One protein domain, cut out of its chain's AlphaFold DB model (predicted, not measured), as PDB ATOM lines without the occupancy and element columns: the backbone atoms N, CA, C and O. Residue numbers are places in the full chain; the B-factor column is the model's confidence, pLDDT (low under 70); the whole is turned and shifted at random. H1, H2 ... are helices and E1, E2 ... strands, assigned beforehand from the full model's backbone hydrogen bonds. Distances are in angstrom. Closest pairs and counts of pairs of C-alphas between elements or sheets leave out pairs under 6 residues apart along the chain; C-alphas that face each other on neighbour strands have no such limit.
ATOM      1  N   SER A  22     218.125 289.307 318.384       69.81
ATOM      2  CA  SER A  22     216.846 289.195 319.106       69.81
ATOM      3  C   SER A  22     216.367 287.746 319.279       69.81
ATOM      4  O   SER A  22     215.870 287.385 320.343       69.81
ATOM      5  N   THR A  23     216.558 286.878 318.277       72.50
ATOM      6  CA  THR A  23     216.131 285.465 318.381       72.50
ATOM      7  C   THR A  23     216.979 284.634 319.342       72.50
ATOM      8  O   THR A  23     216.515 283.603 319.832       72.50
ATOM      9  N   LEU A  24     218.222 285.046 319.606       78.69
ATOM     10  CA  LEU A  24     219.116 284.364 320.538       78.69
ATOM     11  C   LEU A  24     218.865 284.845 321.974       78.69
ATOM     12  O   LEU A  24     218.772 284.022 322.881       78.69
ATOM     13  N   ILE A  25     218.614 286.148 322.151       79.44
ATOM     14  CA  ILE A  25     218.168 286.742 323.422       79.44
ATOM     15  C   ILE A  25     216.868 286.077 323.903       79.44
ATOM     16  O   ILE A  25     216.830 285.547 325.011       79.44
ATOM     17  N   LEU A  26     215.833 286.002 323.057       75.06
ATOM     18  CA  LEU A  26     214.543 285.412 323.442       75.06
ATOM     19  C   LEU A  26     214.640 283.913 323.796       75.06
ATOM     20  O   LEU A  26     213.924 283.440 324.678       75.06
ATOM     21  N   LYS A  27     215.553 283.159 323.166       79.44
ATOM     22  CA  LYS A  27     215.844 281.766 323.555       79.44
ATOM     23  C   LYS A  27     216.524 281.680 324.917       79.44
ATOM     24  O   LYS A  27     216.149 280.822 325.712       79.44
ATOM     25  N   ASN A  28     217.479 282.564 325.195       84.19
ATOM     26  CA  ASN A  28     218.160 282.610 326.487       84.19
ATOM     27  C   ASN A  28     217.187 282.993 327.613       84.19
ATOM     28  O   ASN A  28     217.203 282.354 328.663       84.19
ATOM     29  N   MET A  29     216.279 283.948 327.379       78.12
ATOM     30  CA  MET A  29     215.225 284.305 328.339       78.12
ATOM     31  C   MET A  29     214.233 283.152 328.562       78.12
ATOM     32  O   MET A  29     213.915 282.833 329.704       78.12
ATOM     33  N   ALA A  30     213.802 282.453 327.504       71.50
ATOM     34  CA  ALA A  30     212.944 281.272 327.644       71.50
ATOM     35  C   ALA A  30     213.638 280.117 328.402       71.50
ATOM     36  O   ALA A  30     212.995 279.415 329.184       71.50
ATOM     37  N   ALA A  31     214.950 279.935 328.213       80.19
ATOM     38  CA  ALA A  31     215.747 278.972 328.971       80.19
ATOM     39  C   ALA A  31     215.920 279.382 330.444       80.19
ATOM     40  O   ALA A  31     215.824 278.524 331.324       80.19
ATOM     41  N   ALA A  32     216.108 280.675 330.726       84.94
ATOM     42  CA  ALA A  32     216.142 281.209 332.084       84.94
ATOM     43  C   ALA A  32     214.799 280.998 332.803       84.94
ATOM     44  O   ALA A  32     214.774 280.430 333.890       84.94
ATOM     45  N   ALA A  33     213.676 281.328 332.162       77.75
ATOM     46  CA  ALA A  33     212.354 281.130 332.752       77.75
ATOM     47  C   ALA A  33     211.997 279.638 332.938       77.75
ATOM     48  O   ALA A  33     211.375 279.263 333.930       77.75
ATOM     49  N   ALA A  34     212.446 278.747 332.043       80.25
ATOM     50  CA  ALA A  34     212.342 277.300 332.264       80.25
ATOM     51  C   ALA A  34     213.138 276.840 333.500       80.25
ATOM     52  O   ALA A  34     212.628 276.036 334.285       80.25
ATOM     53  N   LYS A  35     214.342 277.391 333.704       89.81
ATOM     54  CA  LYS A  35     215.177 277.136 334.887       89.81
ATOM     55  C   LYS A  35     214.525 277.656 336.174       89.81
ATOM     56  O   LYS A  35     214.567 276.947 337.172       89.81
ATOM     57  N   GLU A  36     213.886 278.826 336.153       86.38
ATOM     58  CA  GLU A  36     213.154 279.385 337.307       86.38
ATOM     59  C   GLU A  36     211.936 278.536 337.706       86.38
ATOM     60  O   GLU A  36     211.701 278.319 338.891       86.38
ATOM     61  N   ILE A  37     211.222 277.956 336.735       85.12
ATOM     62  CA  ILE A  37     210.146 276.976 336.988       85.12
ATOM     63  C   ILE A  37     210.727 275.607 337.440       85.12
ATOM     64  O   ILE A  37     209.991 274.677 337.762       85.12
ATOM     65  N   GLY A  38     212.054 275.446 337.494       90.75
ATOM     66  CA  GLY A  38     212.724 274.203 337.893       90.75
ATOM     67  C   GLY A  38     212.615 273.082 336.855       90.75
ATOM     68  O   GLY A  38     212.698 271.904 337.201       90.75
ATOM     69  N   LEU A  39     212.401 273.424 335.581       90.25
ATOM     70  CA  LEU A  39     212.286 272.470 334.482       90.25
ATOM     71  C   LEU A  39     213.541 272.471 333.614       90.25
ATOM     72  O   LEU A  39     214.089 273.510 333.252       90.25
ATOM     73  N   SER A  40     213.960 271.276 333.197       86.06
ATOM     74  CA  SER A  40     215.001 271.142 332.180       86.06
ATOM     75  C   SER A  40     214.521 271.729 330.851       86.06
ATOM     76  O   SER A  40     213.500 271.305 330.295       86.06
ATOM     77  N   HIS A  41     215.275 272.700 330.332       86.31
ATOM     78  CA  HIS A  41     215.049 273.238 328.998       86.31
ATOM     79  C   HIS A  41     215.377 272.161 327.954       86.31
ATOM     80  O   HIS A  41     216.528 271.756 327.783       86.31
ATOM     81  N   ALA A  42     214.355 271.684 327.252       85.12
ATOM     82  CA  ALA A  42     214.508 270.808 326.107       85.12
ATOM     83  C   ALA A  42     214.989 271.627 324.900       85.12
ATOM     84  O   ALA A  42     214.477 272.710 324.619       85.12
ATOM     85  N   SER A  43     215.947 271.095 324.141       77.56
ATOM     86  CA  SER A  43     216.386 271.662 322.861       77.56
ATOM     87  C   SER A  43     215.298 271.474 321.793       77.56
ATOM     88  O   SER A  43     215.375 270.603 320.928       77.56
ATOM     89  N   GLY A  44     214.246 272.290 321.889       67.62
ATOM     90  CA  GLY A  44     213.030 272.195 321.090       67.62
ATOM     91  C   GLY A  44     213.293 272.249 319.585       67.62
ATOM     92  O   GLY A  44     213.403 273.317 318.984       67.62
ATOM     93  N   SER A  45     213.310 271.082 318.941       72.19
ATOM     94  CA  SER A  45     213.064 270.980 317.501       72.19
ATOM     95  C   SER A  45     211.636 271.461 317.191       72.19
ATOM     96  O   SER A  45     210.750 271.342 318.039       72.19
ATOM     97  N   ARG A  46     211.370 272.003 315.993       66.31
ATOM     98  CA  ARG A  46     210.038 272.544 315.635       66.31
ATOM     99  C   ARG A  46     208.923 271.505 315.865       66.31
ATOM    100  O   ARG A  46     208.804 270.557 315.091       66.31
ATOM    101  N   GLY A  47     208.097 271.718 316.895       71.81
ATOM    102  CA  GLY A  47     206.984 270.846 317.301       71.81
ATOM    103  C   GLY A  47     207.206 270.045 318.597       71.81
ATOM    104  O   GLY A  47     206.245 269.504 319.144       71.81
ATOM    105  N   SER A  48     208.436 269.993 319.117       81.62
ATOM    106  CA  SER A  48     208.712 269.666 320.525       81.62
ATOM    107  C   SER A  48     208.741 270.946 321.361       81.62
ATOM    108  O   SER A  48     209.144 271.991 320.857       81.62
ATOM    109  N   SER A  49     208.310 270.853 322.616       92.81
ATOM    110  CA  SER A  49     208.336 271.957 323.579       92.81
ATOM    111  C   SER A  49     209.755 272.392 323.955       92.81
ATOM    112  O   SER A  49     210.721 271.643 323.799       92.81
ATOM    113  N   ARG A  50     209.836 273.587 324.539       92.88
ATOM    114  CA  ARG A  50     210.975 274.149 325.278       92.88
ATOM    115  C   ARG A  50     211.153 273.479 326.641       92.88
ATOM    116  O   ARG A  50     212.246 273.470 327.187       92.88
ATOM    117  N   TYR A  51     210.087 272.903 327.194       95.06
ATOM    118  CA  TYR A  51     210.079 272.272 328.517       95.06
ATOM    119  C   TYR A  51     210.127 270.746 328.407       95.06
ATOM    120  O   TYR A  51     209.329 270.143 327.680       95.06
ATOM    121  N   GLY A  52     211.038 270.107 329.145       95.25
ATOM    122  CA  GLY A  52     211.115 268.650 329.233       95.25
ATOM    123  C   GLY A  52     209.803 268.023 329.725       95.25
ATOM    124  O   GLY A  52     209.196 268.492 330.680       95.25
ATOM    125  N   GLY A  53     209.351 266.952 329.066       95.69
ATOM    126  CA  GLY A  53     208.105 266.248 329.412       95.69
ATOM    127  C   GLY A  53     206.826 266.832 328.798       95.69
ATOM    128  O   GLY A  53     205.769 266.212 328.903       95.69
ATOM    129  N   VAL A  54     206.895 267.967 328.102       97.00
ATOM    130  CA  VAL A  54     205.765 268.523 327.341       97.00
ATOM    131  C   VAL A  54     205.848 268.073 325.867       97.00
ATOM    132  O   VAL A  54     206.918 267.745 325.360       97.00
ATOM    133  N   VAL A  55     204.712 267.953 325.169       96.25
ATOM    134  CA  VAL A  55     204.649 267.626 323.726       96.25
ATOM    135  C   VAL A  55     203.437 268.309 323.088       96.25
ATOM    136  O   VAL A  55     202.329 268.170 323.603       96.25
ATOM    137  N   ASN A  56     203.580 268.985 321.942       96.38
ATOM    138  CA  ASN A  56     202.416 269.511 321.217       96.38
ATOM    139  C   ASN A  56     201.599 268.354 320.606       96.38
ATOM    140  O   ASN A  56     202.059 267.649 319.702       96.38
ATOM    141  N   HIS A  57     200.368 268.144 321.080       96.38
ATOM    142  CA  HIS A  57     199.490 267.106 320.553       96.38
ATOM    143  C   HIS A  57     198.643 267.645 319.394       96.38
ATOM    144  O   HIS A  57     197.454 267.945 319.539       96.38
ATOM    145  N   SER A  58     199.262 267.702 318.213       93.75
ATOM    146  CA  SER A  58     198.718 268.254 316.959       93.75
ATOM    147  C   SER A  58     197.247 267.920 316.654       93.75
ATOM    148  O   SER A  58     196.505 268.790 316.209       93.75
ATOM    149  N   ARG A  59     196.776 266.694 316.934       94.44
ATOM    150  CA  ARG A  59     195.368 266.292 316.712       94.44
ATOM    151  C   ARG A  59     194.359 267.021 317.614       94.44
ATOM    152  O   ARG A  59     193.200 267.151 317.232       94.44
ATOM    153  N   HIS A  60     194.776 267.439 318.806       91.69
ATOM    154  CA  HIS A  60     193.934 268.159 319.767       91.69
ATOM    155  C   HIS A  60     194.244 269.659 319.816       91.69
ATOM    156  O   HIS A  60     193.481 270.384 320.443       91.69
ATOM    157  N   ASN A  61     195.318 270.115 319.152       93.12
ATOM    158  CA  ASN A  61     195.825 271.490 319.232       93.12
ATOM    159  C   ASN A  61     195.973 271.957 320.697       93.12
ATOM    160  O   ASN A  61     195.550 273.048 321.065       93.12
ATOM    161  N   LYS A  62     196.520 271.064 321.529       96.31
ATOM    162  CA  LYS A  62     196.748 271.235 322.967       96.31
ATOM    163  C   LYS A  62     198.117 270.664 323.325       96.31
ATOM    164  O   LYS A  62     198.555 269.670 322.737       96.31
ATOM    165  N   TRP A  63     198.761 271.252 324.317       97.00
ATOM    166  CA  TRP A  63     200.017 270.783 324.880       97.00
ATOM    167  C   TRP A  63     199.762 269.623 325.839       97.00
ATOM    168  O   TRP A  63     198.933 269.703 326.739       97.00
ATOM    169  N   GLN A  64     200.442 268.508 325.610       97.75
ATOM    170  CA  GLN A  64     200.313 267.295 326.400       97.75
ATOM    171  C   GLN A  64     201.439 267.228 327.429       97.75
ATOM    172  O   GLN A  64     202.606 267.115 327.054       97.75
ATOM    173  N   ALA A  65     201.086 267.233 328.711       98.00
ATOM    174  CA  ALA A  65     202.036 267.035 329.799       98.00
ATOM    175  C   ALA A  65     202.258 265.535 330.058       98.00
ATOM    176  O   ALA A  65     201.304 264.749 330.157       98.00
ATOM    177  N   ARG A  66     203.525 265.127 330.172       97.38
ATOM    178  CA  ARG A  66     203.959 263.752 330.444       97.38
ATOM    179  C   ARG A  66     205.042 263.753 331.526       97.38
ATOM    180  O   ARG A  66     206.197 264.071 331.256       97.38
ATOM    181  N   GLY A  67     204.671 263.367 332.742       96.62
ATOM    182  CA  GLY A  67     205.613 263.173 333.845       96.62
ATOM    183  C   GLY A  67     206.136 261.738 333.882       96.62
ATOM    184  O   GLY A  67     205.443 260.815 333.453       96.62
ATOM    185  N   LYS A  68     207.334 261.521 334.429       95.31
ATOM    186  CA  LYS A  68     207.729 260.189 334.907       95.31
ATOM    187  C   LYS A  68     207.269 260.045 336.356       95.31
ATOM    188  O   LYS A  68     207.549 260.922 337.161       95.31
ATOM    189  N   ARG A  69     206.601 258.940 336.677       92.88
ATOM    190  CA  ARG A  69     206.337 258.498 338.051       92.88
ATOM    191  C   ARG A  69     206.729 257.028 338.122       92.88
ATOM    192  O   ARG A  69     206.321 256.262 337.250       92.88
ATOM    193  N   ASP A  70     207.568 256.665 339.087       93.00
ATOM    194  CA  ASP A  70     208.086 255.295 339.252       93.00
ATOM    195  C   ASP A  70     208.848 254.799 337.997       93.00
ATOM    196  O   ASP A  70     208.710 253.664 337.550       93.00
ATOM    197  N   GLY A  71     209.580 255.702 337.329       93.44
ATOM    198  CA  GLY A  71     210.249 255.449 336.041       93.44
ATOM    199  C   GLY A  71     209.318 255.381 334.816       93.44
ATOM    200  O   GLY A  71     209.779 255.562 333.685       93.44
ATOM    201  N   VAL A  72     208.008 255.202 335.011       95.25
ATOM    202  CA  VAL A  72     207.005 255.085 333.944       95.25
ATOM    203  C   VAL A  72     206.511 256.465 333.505       95.25
ATOM    204  O   VAL A  72     206.091 257.288 334.317       95.25
ATOM    205  N   LEU A  73     206.510 256.720 332.192       95.62
ATOM    206  CA  LEU A  73     205.898 257.921 331.613       95.62
ATOM    207  C   LEU A  73     204.369 257.853 331.737       95.62
ATOM    208  O   LEU A  73     203.722 257.054 331.058       95.62
ATOM    209  N   ARG A  74     203.788 258.722 332.568       97.19
ATOM    210  CA  ARG A  74     202.341 258.886 332.740       97.19
ATOM    211  C   ARG A  74     201.858 260.166 332.057       97.19
ATOM    212  O   ARG A  74     202.524 261.199 332.068       97.19
ATOM    213  N   HIS A  75     200.673 260.092 331.459       97.31
ATOM    214  CA  HIS A  75     199.974 261.251 330.911       97.31
ATOM    215  C   HIS A  75     199.333 262.058 332.043       97.31
ATOM    216  O   HIS A  75     198.555 261.492 332.806       97.31
ATOM    217  N   LEU A  76     199.635 263.355 332.130       97.44
ATOM    218  CA  LEU A  76     199.108 264.233 333.185       97.44
ATOM    219  C   LEU A  76     197.895 265.040 332.718       97.44
ATOM    220  O   LEU A  76     197.010 265.341 333.510       97.44
ATOM    221  N   GLY A  77     197.821 265.360 331.425       97.81
ATOM    222  CA  GLY A  77     196.684 266.070 330.852       97.81
ATOM    223  C   GLY A  77     196.998 266.762 329.531       97.81
ATOM    224  O   GLY A  77     198.138 266.770 329.058       97.81
ATOM    225  N   TYR A  78     195.955 267.373 328.969       97.81
ATOM    226  CA  TYR A  78     196.046 268.302 327.849       97.81
ATOM    227  C   TYR A  78     195.750 269.720 328.338       97.81
ATOM    228  O   TYR A  78     194.758 269.940 329.030       97.81
ATOM    229  N   PHE A  79     196.583 270.667 327.930       97.00
ATOM    230  CA  PHE A  79     196.568 272.065 328.343       97.00
ATOM    231  C   PHE A  79     196.544 272.956 327.102       97.00
ATOM    232  O   PHE A  79     197.008 272.554 326.034       97.00
ATOM    233  N   ASP A  80     195.988 274.156 327.216       94.94
ATOM    234  CA  ASP A  80     195.876 275.069 326.073       94.94
ATOM    235  C   ASP A  80     197.170 275.856 325.820       94.94
ATOM    236  O   ASP A  80     197.440 276.255 324.689       94.94
ATOM    237  N   LEU A  81     198.011 275.991 326.850       94.62
ATOM    238  CA  LEU A  81     199.297 276.688 326.810       94.62
ATOM    239  C   LEU A  81     200.468 275.748 327.092       94.62
ATOM    240  O   LEU A  81     200.321 274.739 327.791       94.62
ATOM    241  N   GLU A  82     201.643 276.108 326.579       95.44
ATOM    242  CA  GLU A  82     202.865 275.325 326.773       95.44
ATOM    243  C   GLU A  82     203.311 275.393 328.239       95.44
ATOM    244  O   GLU A  82     203.573 274.361 328.858       95.44
ATOM    245  N   VAL A  83     203.280 276.596 328.825       95.44
ATOM    246  CA  VAL A  83     203.660 276.848 330.224       95.44
ATOM    247  C   VAL A  83     202.716 276.154 331.212       95.44
ATOM    248  O   VAL A  83     203.168 275.617 332.219       95.44
ATOM    249  N   GLN A  84     201.419 276.042 330.902       95.88
ATOM    250  CA  GLN A  84     200.492 275.249 331.721       95.88
ATOM    251  C   GLN A  84     200.846 273.749 331.706       95.88
ATOM    252  O   GLN A  84     200.822 273.089 332.744       95.88
ATOM    253  N   ALA A  85     201.202 273.187 330.547       96.75
ATOM    254  CA  ALA A  85     201.672 271.803 330.497       96.75
ATOM    255  C   ALA A  85     203.010 271.634 331.241       96.75
ATOM    256  O   ALA A  85     203.223 270.604 331.880       96.75
ATOM    257  N   ALA A  86     203.883 272.642 331.186       96.50
ATOM    258  CA  ALA A  86     205.173 272.666 331.866       96.50
ATOM    259  C   ALA A  86     205.013 272.652 333.397       96.50
ATOM    260  O   ALA A  86     205.512 271.738 334.053       96.50
ATOM    261  N   LEU A  87     204.235 273.584 333.957       96.44
ATOM    262  CA  LEU A  87     203.912 273.638 335.389       96.44
ATOM    263  C   LEU A  87     203.308 272.314 335.886       96.44
ATOM    264  O   LEU A  87     203.713 271.803 336.926       96.44
ATOM    265  N   ALA A  88     202.422 271.682 335.106       97.31
ATOM    266  CA  ALA A  88     201.860 270.377 335.465       97.31
ATOM    267  C   ALA A  88     202.910 269.247 335.489       97.31
ATOM    268  O   ALA A  88     202.829 268.349 336.330       97.31
ATOM    269  N   VAL A  89     203.917 269.286 334.604       97.06
ATOM    270  CA  VAL A  89     205.077 268.382 334.692       97.06
ATOM    271  C   VAL A  89     205.896 268.675 335.951       97.06
ATOM    272  O   VAL A  89     206.280 267.720 336.624       97.06
ATOM    273  N   ARG A  90     206.123 269.949 336.312       96.50
ATOM    274  CA  ARG A  90     206.886 270.309 337.520       96.50
ATOM    275  C   ARG A  90     206.179 269.867 338.802       96.50
ATOM    276  O   ARG A  90     206.804 269.181 339.601       96.50
ATOM    277  N   ALA A  91     204.883 270.143 338.957       96.56
ATOM    278  CA  ALA A  91     204.099 269.663 340.100       96.56
ATOM    279  C   ALA A  91     204.197 268.133 340.253       96.56
ATOM    280  O   ALA A  91     204.368 267.613 341.351       96.56
ATOM    281  N   GLN A  92     204.169 267.386 339.142       96.69
ATOM    282  CA  GLN A  92     204.340 265.932 339.184       96.69
ATOM    283  C   GLN A  92     205.778 265.477 339.491       96.69
ATOM    284  O   GLN A  92     205.933 264.404 340.075       96.69
ATOM    285  N   GLN A  93     206.805 266.237 339.094       95.94
ATOM    286  CA  GLN A  93     208.197 265.971 339.476       95.94
ATOM    287  C   GLN A  93     208.387 266.161 340.977       95.94
ATOM    288  O   GLN A  93     208.848 265.234 341.630       95.94
ATOM    289  N   ILE A  94     207.923 267.283 341.532       96.06
ATOM    290  CA  ILE A  94     208.006 267.566 342.968       96.06
ATOM    291  C   ILE A  94     207.292 266.459 343.772       96.06
ATOM    292  O   ILE A  94     207.910 265.821 344.619       96.06
ATOM    293  N   ARG A  95     206.050 266.086 343.414       95.44
ATOM    294  CA  ARG A  95     205.346 264.934 344.034       95.44
ATOM    295  C   ARG A  95     206.052 263.576 343.865       95.44
ATOM    296  O   ARG A  95     205.650 262.606 344.502       95.44
ATOM    297  N   ALA A  96     207.012 263.452 342.948       94.75
ATOM    298  CA  ALA A  96     207.813 262.242 342.751       94.75
ATOM    299  C   ALA A  96     209.179 262.305 343.462       94.75
ATOM    300  O   ALA A  96     209.786 261.255 343.662       94.75
ATOM    301  N   GLU A  97     209.644 263.497 343.852       94.44
ATOM    302  CA  GLU A  97     210.835 263.714 344.686       94.44
ATOM    303  C   GLU A  97     210.563 263.312 346.154       94.44
ATOM    304  O   GLU A  97     211.476 262.869 346.844       94.44
ATOM    305  N   GLY A  98     209.302 263.359 346.610       93.56
ATOM    306  CA  GLY A  98     208.825 262.614 347.788       93.56
ATOM    307  C   GLY A  98     209.255 263.143 349.162       93.56
ATOM    308  O   GLY A  98     209.054 262.455 350.160       93.56
ATOM    309  N   GLY A  99     209.833 264.344 349.235       92.62
ATOM    310  CA  GLY A  99     210.132 265.018 350.506       92.62
ATOM    311  C   GLY A  99     208.869 265.492 351.235       92.62
ATOM    312  O   GLY A  99     207.831 265.711 350.611       92.62
ATOM    313  N   THR A 100     208.954 265.716 352.547       89.44
ATOM    314  CA  THR A 100     207.815 266.163 353.377       89.44
ATOM    315  C   THR A 100     207.218 267.496 352.915       89.44
ATOM    316  O   THR A 100     206.003 267.607 352.824       89.44
ATOM    317  N   GLY A 101     208.045 268.465 352.504       92.44
ATOM    318  CA  GLY A 101     207.586 269.726 351.896       92.44
ATOM    319  C   GLY A 101     207.210 269.642 350.405       92.44
ATOM    320  O   GLY A 101     206.822 270.644 349.807       92.44
ATOM    321  N   SER A 102     207.336 268.471 349.766       93.69
ATOM    322  CA  SER A 102     207.082 268.332 348.322       93.69
ATOM    323  C   SER A 102     205.594 268.416 347.970       93.69
ATOM    324  O   SER A 102     205.233 268.885 346.891       93.69
ATOM    325  N   GLU A 103     204.702 268.013 348.874       94.25
ATOM    326  CA  GLU A 103     203.267 268.097 348.619       94.25
ATOM    327  C   GLU A 103     202.774 269.553 348.635       94.25
ATOM    328  O   GLU A 103     202.010 269.939 347.752       94.25
ATOM    329  N   ASP A 104     203.287 270.396 349.534       94.56
ATOM    330  CA  ASP A 104     202.914 271.814 349.599       94.56
ATOM    331  C   ASP A 104     203.524 272.636 348.459       94.56
ATOM    332  O   ASP A 104     202.808 273.398 347.810       94.56
ATOM    333  N   ALA A 105     204.785 272.385 348.089       94.31
ATOM    334  CA  ALA A 105     205.375 272.963 346.878       94.31
ATOM    335  C   ALA A 105     204.654 272.507 345.588       94.31
ATOM    336  O   ALA A 105     204.601 273.236 344.596       94.31
ATOM    337  N   ALA A 106     204.053 271.311 345.571       94.94
ATOM    338  CA  ALA A 106     203.204 270.889 344.459       94.94
ATOM    339  C   ALA A 106     201.843 271.608 344.455       94.94
ATOM    340  O   ALA A 106     201.398 272.010 343.377       94.94
ATOM    341  N   LYS A 107     201.217 271.820 345.627       95.69
ATOM    342  CA  LYS A 107     199.991 272.630 345.774       95.69
ATOM    343  C   LYS A 107     200.220 274.081 345.337       95.69
ATOM    344  O   LYS A 107     199.376 274.622 344.631       95.69
ATOM    345  N   GLU A 108     201.366 274.676 345.678       95.25
ATOM    346  CA  GLU A 108     201.787 276.011 345.220       95.25
ATOM    347  C   GLU A 108     201.726 276.094 343.682       95.25
ATOM    348  O   GLU A 108     201.075 276.973 343.114       95.25
ATOM    349  N   ILE A 109     202.308 275.114 342.981       95.19
ATOM    350  CA  ILE A 109     202.290 275.057 341.510       95.19
ATOM    351  C   ILE A 109     200.887 274.761 340.948       95.19
ATOM    352  O   ILE A 109     200.527 275.308 339.901       95.19
ATOM    353  N   ASP A 110     200.066 273.941 341.612       95.38
ATOM    354  CA  ASP A 110     198.658 273.759 341.224       95.38
ATOM    355  C   ASP A 110     197.852 275.068 341.376       95.38
ATOM    356  O   ASP A 110     196.982 275.363 340.550       95.38
ATOM    357  N   GLN A 111     198.163 275.887 342.383       95.44
ATOM    358  CA  GLN A 111     197.550 277.196 342.605       95.44
ATOM    359  C   GLN A 111     197.991 278.207 341.533       95.44
ATOM    360  O   GLN A 111     197.135 278.863 340.937       95.44
ATOM    361  N   VAL A 112     199.281 278.244 341.168       93.19
ATOM    362  CA  VAL A 112     199.783 278.995 339.995       93.19
ATOM    363  C   VAL A 112     199.049 278.561 338.722       93.19
ATOM    364  O   VAL A 112     198.602 279.397 337.937       93.19
ATOM    365  N   LEU A 113     198.869 277.253 338.516       94.12
ATOM    366  CA  LEU A 113     198.122 276.707 337.380       94.12
ATOM    367  C   LEU A 113     196.665 277.175 337.345       94.12
ATOM    368  O   LEU A 113     196.140 277.427 336.257       94.12
ATOM    369  N   LEU A 114     196.008 277.288 338.500       93.38
ATOM    370  CA  LEU A 114     194.651 277.821 338.610       93.38
ATOM    371  C   LEU A 114     194.603 279.324 338.310       93.38
ATOM    372  O   LEU A 114     193.733 279.738 337.543       93.38
ATOM    373  N   VAL A 115     195.551 280.114 338.823       92.38
ATOM    374  CA  VAL A 115     195.676 281.554 338.521       92.38
ATOM    375  C   VAL A 115     195.889 281.773 337.023       92.38
ATOM    376  O   VAL A 115     195.102 282.473 336.389       92.38
ATOM    377  N   VAL A 116     196.866 281.091 336.412       89.56
ATOM    378  CA  VAL A 116     197.130 281.174 334.965       89.56
ATOM    379  C   VAL A 116     195.917 280.700 334.153       89.56
ATOM    380  O   VAL A 116     195.588 281.298 333.132       89.56
ATOM    381  N   ARG A 117     195.192 279.658 334.583       91.56
ATOM    382  CA  ARG A 117     193.952 279.239 333.904       91.56
ATOM    383  C   ARG A 117     192.851 280.293 333.987       91.56
ATOM    384  O   ARG A 117     192.240 280.561 332.959       91.56
ATOM    385  N   ARG A 118     192.605 280.894 335.158       90.75
ATOM    386  CA  ARG A 118     191.611 281.971 335.327       90.75
ATOM    387  C   ARG A 118     191.975 283.184 334.473       90.75
ATOM    388  O   ARG A 118     191.148 283.640 333.690       90.75
ATOM    389  N   ALA A 119     193.231 283.619 334.527       86.50
ATOM    390  CA  ALA A 119     193.724 284.774 333.784       86.50
ATOM    391  C   ALA A 119     193.623 284.611 332.252       86.50
ATOM    392  O   ALA A 119     193.409 285.590 331.543       86.50
ATOM    393  N   PHE A 120     193.717 283.386 331.722       85.00
ATOM    394  CA  PHE A 120     193.488 283.100 330.295       85.00
ATOM    395  C   PHE A 120     192.033 282.749 329.935       85.00
ATOM    396  O   PHE A 120     191.692 282.753 328.752       85.00
ATOM    397  N   ALA A 121     191.187 282.419 330.914       82.81
ATOM    398  CA  ALA A 121     189.761 282.156 330.710       82.81
ATOM    399  C   ALA A 121     188.907 283.433 330.775       82.81
ATOM    400  O   ALA A 121     187.848 283.475 330.152       82.81
ATOM    401  N   ALA A 122     189.363 284.457 331.503       83.94
ATOM    402  CA  ALA A 122     188.687 285.744 331.607       83.94
ATOM    403  C   ALA A 122     188.549 286.415 330.220       83.94
ATOM    404  O   ALA A 122     189.564 286.643 329.545       83.94
ATOM    405  N   PRO A 123     187.322 286.729 329.758       77.19
ATOM    406  CA  PRO A 123     187.123 287.432 328.497       77.19
ATOM    407  C   PRO A 123     187.768 288.823 328.566       77.19
ATOM    408  O   PRO A 123     187.688 289.508 329.577       77.19
ATOM    409  N   GLY A 124     188.449 289.228 327.492       75.25
ATOM    410  CA  GLY A 124     189.132 290.526 327.427       75.25
ATOM    411  C   GLY A 124     190.477 290.614 328.165       75.25
ATOM    412  O   GLY A 124     191.106 291.667 328.105       75.25
ATOM    413  N   SER A 125     190.964 289.544 328.808       73.38
ATOM    414  CA  SER A 125     192.219 289.624 329.566       73.38
ATOM    415  C   SER A 125     193.424 290.017 328.702       73.38
ATOM    416  O   SER A 125     193.584 289.572 327.560       73.38
ATOM    417  N   GLN A 126     194.349 290.788 329.283       52.97
ATOM    418  CA  GLN A 126     195.612 291.172 328.636       52.97
ATOM    419  C   GLN A 126     196.561 289.978 328.381       52.97
ATOM    420  O   GLN A 126     197.610 290.128 327.761       52.97
ATOM    421  N   LEU A 127     196.186 288.769 328.811       58.56
ATOM    422  CA  LEU A 127     196.889 287.521 328.506       58.56
ATOM    423  C   LEU A 127     196.282 286.787 327.300       58.56
ATOM    424  O   LEU A 127     196.993 286.073 326.593       58.56
ATOM    425  N   ALA A 128     195.028 287.075 326.935       56.59
ATOM    426  CA  ALA A 128     194.440 286.714 325.641       56.59
ATOM    427  C   ALA A 128     194.976 287.573 324.465       56.59
ATOM    428  O   ALA A 128     194.325 287.710 323.423       56.59
ATOM    429  N   VAL A 129     196.173 288.155 324.605       49.72
ATOM    430  CA  VAL A 129     196.768 289.069 323.628       49.72
ATOM    431  C   VAL A 129     197.151 288.363 322.328       49.72
ATOM    432  O   VAL A 129     197.714 287.266 322.284       49.72
ATOM    433  N   LYS A 130     196.844 289.046 321.222       55.25
ATOM    434  CA  LYS A 130     197.261 288.661 319.875       55.25
ATOM    435  C   LYS A 130     198.787 288.680 319.808       55.25
ATOM    436  O   LYS A 130     199.402 289.727 319.975       55.25
ATOM    437  N   CYS A 131     199.381 287.538 319.477       58.84
ATOM    438  CA  CYS A 131     200.756 287.488 318.993       58.84
ATOM    439  C   CYS A 131     200.966 288.511 317.861       58.84
ATOM    440  O   CYS A 131     200.155 288.536 316.930       58.84
ATOM    441  N   GLY A 132     202.081 289.255 317.860       57.94
ATOM    442  CA  GLY A 132     202.449 290.157 316.753       57.94
ATOM    443  C   GLY A 132     202.538 289.457 315.385       57.94
ATOM    444  O   GLY A 132     202.309 290.061 314.345       57.94
ATOM    445  N   CYS A 133     202.743 288.138 315.384       71.81
ATOM    446  CA  CYS A 133     202.658 287.250 314.223       71.81
ATOM    447  C   CYS A 133     201.240 287.031 313.641       71.81
ATOM    448  O   CYS A 133     201.079 286.214 312.732       71.81
ATOM    449  N   GLY A 134     200.193 287.659 314.185       67.44
ATOM    450  CA  GLY A 134     198.814 287.575 313.681       67.44
ATOM    451  C   GLY A 134     198.061 286.268 313.979       67.44
ATOM    452  O   GLY A 134     196.883 286.149 313.644       67.44
ATOM    453  N   LEU A 135     198.692 285.284 314.632       66.31
ATOM    454  CA  LEU A 135     198.036 284.036 315.043       66.31
ATOM    455  C   LEU A 135     197.253 284.227 316.349       66.31
ATOM    456  O   LEU A 135     197.817 284.244 317.443       66.31
ATOM    457  N   ILE A 136     195.930 284.328 316.224       50.56
ATOM    458  CA  ILE A 136     194.983 284.423 317.345       50.56
ATOM    459  C   ILE A 136     194.761 283.027 317.973       50.56
ATOM    460  O   ILE A 136     194.772 282.013 317.268       50.56
ATOM    461  N   GLN A 137     194.493 282.981 319.286       55.03
ATOM    462  CA  GLN A 137     194.174 281.783 320.090       55.03
ATOM    463  C   GLN A 137     195.315 280.756 320.208       55.03
ATOM    464  O   GLN A 137     195.328 279.750 319.495       55.03
ATOM    465  N   GLY A 138     196.260 280.994 321.126       56.78
ATOM    466  CA  GLY A 138     197.231 279.992 321.607       56.78
ATOM    467  C   GLY A 138     198.270 279.484 320.593       56.78
ATOM    468  O   GLY A 138     199.178 278.757 320.979       56.78
ATOM    469  N   ARG A 139     198.151 279.868 319.316       63.00
ATOM    470  CA  ARG A 139     198.704 279.148 318.156       63.00
ATOM    471  C   ARG A 139     200.051 279.624 317.606       63.00
ATOM    472  O   ARG A 139     200.528 278.999 316.663       63.00
ATOM    473  N   CYS A 140     200.665 280.686 318.134       69.31
ATOM    474  CA  CYS A 140     202.081 280.917 317.825       69.31
ATOM    475  C   CYS A 140     202.958 280.008 318.700       69.31
ATOM    476  O   CYS A 140     202.763 279.946 319.915       69.31
ATOM    477  N   ASP A 141     203.964 279.396 318.071       66.75
ATOM    478  CA  ASP A 141     205.138 278.800 318.730       66.75
ATOM    479  C   ASP A 141     206.275 279.843 318.899       66.75
ATOM    480  O   ASP A 141     207.443 279.502 319.089       66.75
ATOM    481  N   CYS A 142     205.951 281.129 318.742       80.94
ATOM    482  CA  CYS A 142     206.891 282.242 318.708       80.94
ATOM    483  C   CYS A 142     207.442 282.588 320.097       80.94
ATOM    484  O   CYS A 142     206.728 282.525 321.100       80.94
ATOM    485  N   ASP A 143     208.718 282.976 320.139       77.00
ATOM    486  CA  ASP A 143     209.458 283.141 321.393       77.00
ATOM    487  C   ASP A 143     208.878 284.237 322.300       77.00
ATOM    488  O   ASP A 143     208.866 284.082 323.514       77.00
ATOM    489  N   GLU A 144     208.311 285.294 321.716       77.62
ATOM    490  CA  GLU A 144     207.704 286.414 322.443       77.62
ATOM    491  C   GLU A 144     206.463 286.006 323.262       77.62
ATOM    492  O   GLU A 144     206.300 286.432 324.402       77.62
ATOM    493  N   LYS A 145     205.596 285.136 322.725       80.25
ATOM    494  CA  LYS A 145     204.437 284.611 323.473       80.25
ATOM    495  C   LYS A 145     204.883 283.666 324.582       80.25
ATOM    496  O   LYS A 145     204.337 283.726 325.676       80.25
ATOM    497  N   ALA A 146     205.869 282.813 324.301       74.06
ATOM    498  CA  ALA A 146     206.436 281.920 325.308       74.06
ATOM    499  C   ALA A 146     207.081 282.712 326.458       74.06
ATOM    500  O   ALA A 146     206.925 282.325 327.612       74.06
ATOM    501  N   LEU A 147     207.739 283.837 326.151       78.00
ATOM    502  CA  LEU A 147     208.293 284.742 327.154       78.00
ATOM    503  C   LEU A 147     207.191 285.340 328.039       78.00
ATOM    504  O   LEU A 147     207.229 285.134 329.245       78.00
ATOM    505  N   ARG A 148     206.159 285.966 327.452       80.06
ATOM    506  CA  ARG A 148     205.045 286.557 328.223       80.06
ATOM    507  C   ARG A 148     204.265 285.523 329.044       80.06
ATOM    508  O   ARG A 148     203.852 285.811 330.162       80.06
ATOM    509  N   GLU A 149     204.061 284.309 328.522       79.06
ATOM    510  CA  GLU A 149     203.451 283.208 329.289       79.06
ATOM    511  C   GLU A 149     204.313 282.803 330.496       79.06
ATOM    512  O   GLU A 149     203.775 282.480 331.555       79.06
ATOM    513  N   ALA A 150     205.639 282.821 330.347       76.69
ATOM    514  CA  ALA A 150     206.565 282.482 331.419       76.69
ATOM    515  C   ALA A 150     206.709 283.621 332.446       76.69
ATOM    516  O   ALA A 150     206.738 283.348 333.642       76.69
ATOM    517  N   GLU A 151     206.706 284.883 332.009       83.38
ATOM    518  CA  GLU A 151     206.650 286.073 332.872       83.38
ATOM    519  C   GLU A 151     205.349 286.115 333.687       83.38
ATOM    520  O   GLU A 151     205.387 286.353 334.892       83.38
ATOM    521  N   ALA A 152     204.203 285.786 333.080       76.12
ATOM    522  CA  ALA A 152     202.929 285.682 333.792       76.12
ATOM    523  C   ALA A 152     202.928 284.550 334.837       76.12
ATOM    524  O   ALA A 152     202.432 284.727 335.949       76.12
ATOM    525  N   ALA A 153     203.517 283.391 334.512       78.06
ATOM    526  CA  ALA A 153     203.691 282.302 335.473       78.06
ATOM    527  C   ALA A 153     204.666 282.671 336.607       78.06
ATOM    528  O   ALA A 153     204.417 282.323 337.759       78.06
ATOM    529  N   LYS A 154     205.735 283.416 336.298       84.81
ATOM    530  CA  LYS A 154     206.685 283.964 337.274       84.81
ATOM    531  C   LYS A 154     206.008 284.957 338.221       84.81
ATOM    532  O   LYS A 154     206.148 284.819 339.432       84.81
ATOM    533  N   ALA A 155     205.240 285.910 337.695       83.69
ATOM    534  CA  ALA A 155     204.490 286.872 338.501       83.69
ATOM    535  C   ALA A 155     203.499 286.168 339.448       83.69
ATOM    536  O   ALA A 155     203.459 286.477 340.636       83.69
ATOM    537  N   ALA A 156     202.772 285.158 338.955       76.06
ATOM    538  CA  ALA A 156     201.871 284.351 339.780       76.06
ATOM    539  C   ALA A 156     202.607 283.550 340.878       76.06
ATOM    540  O   ALA A 156     202.118 283.484 342.004       76.06
ATOM    541  N   LEU A 157     203.789 282.986 340.586       82.12
ATOM    542  CA  LEU A 157     204.653 282.334 341.583       82.12
ATOM    543  C   LEU A 157     205.111 283.316 342.675       82.12
ATOM    544  O   LEU A 157     204.991 283.010 343.859       82.12
ATOM    545  N   HIS A 158     205.598 284.504 342.299       87.00
ATOM    546  CA  HIS A 158     206.015 285.515 343.276       87.00
ATOM    547  C   HIS A 158     204.849 286.013 344.138       87.00
ATOM    548  O   HIS A 158     205.021 286.146 345.346       87.00
ATOM    549  N   ALA A 159     203.662 286.223 343.559       80.62
ATOM    550  CA  ALA A 159     202.475 286.631 344.310       80.62
ATOM    551  C   ALA A 159     202.061 285.582 345.360       80.62
ATOM    552  O   ALA A 159     201.802 285.928 346.511       80.62
ATOM    553  N   ILE A 160     202.059 284.292 344.998       79.94
ATOM    554  CA  ILE A 160     201.713 283.205 345.931       79.94
ATOM    555  C   ILE A 160     202.745 283.091 347.062       79.94
ATOM    556  O   ILE A 160     202.358 282.947 348.221       79.94
ATOM    557  N   ARG A 161     204.040 283.242 346.761       88.81
ATOM    558  CA  ARG A 161     205.101 283.255 347.784       88.81
ATOM    559  C   ARG A 161     205.035 284.468 348.705       88.81
ATOM    560  O   ARG A 161     205.258 284.312 349.899       88.81
ATOM    561  N   GLY A 162     204.697 285.646 348.178       85.81
ATOM    562  CA  GLY A 162     204.500 286.855 348.984       85.81
ATOM    563  C   GLY A 162     203.387 286.680 350.020       85.81
ATOM    564  O   GLY A 162     203.595 286.962 351.196       85.81
ATOM    565  N   MET A 163     202.246 286.110 349.613       78.25
ATOM    566  CA  MET A 163     201.141 285.805 350.534       78.25
ATOM    567  C   MET A 163     201.534 284.805 351.636       78.25
ATOM    568  O   MET A 163     201.055 284.921 352.759       78.25
ATOM    569  N   GLN A 164     202.406 283.835 351.339       78.75
ATOM    570  CA  GLN A 164     202.883 282.858 352.328       78.75
ATOM    571  C   GLN A 164     203.962 283.423 353.265       78.75
ATOM    572  O   GLN A 164     203.994 283.058 354.437       78.75
ATOM    573  N   GLY A 165     204.833 284.309 352.771       76.12
ATOM    574  CA  GLY A 165     205.910 284.909 353.561       76.12
ATOM    575  C   GLY A 165     205.402 285.831 354.671       76.12
ATOM    576  O   GLY A 165     205.881 285.744 355.799       76.12
ATOM    577  N   ASN A 166     204.396 286.659 354.376       67.31
ATOM    578  CA  ASN A 166     203.877 287.632 355.341       67.31
ATOM    579  C   ASN A 166     203.164 286.943 356.522       67.31
ATOM    580  O   ASN A 166     203.433 287.267 357.674       67.31
ATOM    581  N   GLY A 167     202.362 285.903 356.255       53.22
ATOM    582  CA  GLY A 167     201.647 285.165 357.306       53.22
ATOM    583  C   GLY A 167     202.543 284.419 358.307       53.22
ATOM    584  O   GLY A 167     202.077 284.059 359.383       53.22
TER     585      GLY A 167
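AT A GLANCE: This is residues 22 to 167 of the 918 residues of the protein "Hypothetical protein" of Polarella glacialis (UniProt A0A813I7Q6). A small three-stranded sheet is covered on one face by H2, which folds back into H3 as a helical hairpin; the sheet's other face is bare. Away from the sheet, the long H4 crosses H3 and meets H2 only at that helix's residues 82 to 83, and H1 packs on residues 143 to 154 of H4. The 146 printed residues run H1 E1 E2 E3 H2 H3 H4; the sheet, E1 - E2 - E3, is antiparallel, and the class is mixed, helices and strands. The whole is compact, with a radius of gyration of the C-alphas of 15.0 A and spans of 46 by 38 by 29 A.

IN THESE COORDINATES: H1, residues 22 to 36, begins at C-alpha 22 (216.846, 289.195, 319.106) and is 21.0 A long. E1 is residues 54 to 57, E2 62 to 69, E3 72 to 79. H2, residues 82 to 97, measures 22.8 A; H3, 102 to 121, 28.3 A; H4, 143 to 167, 36.8 A, ending at C-alpha 167 (201.647, 285.165, 357.306).

HOW THE PARTS SIT: E1 E2 E3 form a meander, each strand the antiparallel neighbour of the one before; N 55 and O 64 are 2.9 A apart, N 74 and O 67 2.8 A. H2 makes two layers with the sheet, on one face at a height of 8.3 A, along the strands. H2 and H3 touch, closest at C-alphas 91 and 106, 4.6 A, at a shallow tilt of 13 degrees, opposite ways. Residues 152 to 160 of H4 touch H3 at a steep tilt of 54 degrees, closest at C-alphas 156 and 112, 5.8 A. Residues 82 to 83 of H2 touch H4, closest at C-alphas 83 and 149, 6.4 A. Residues 143 to 154 of H4 touch H1 at a shallow tilt of 30 degrees, closest at C-alphas 147 and 30, 5.8 A. Every O i to N i+4 pair is within hydrogen-bond range in H1, H2 and H3, and 20 of 21 in H4.

THE WHOLE: The two farthest C-alphas, Thr 100 and Gly 134, are 46.0 A apart. The printed part has no cut; the links H1 to E1 and H3 to H4 are long. Confidence is under 70 at 20 residues, among them 126 to 132 and 134 to 141.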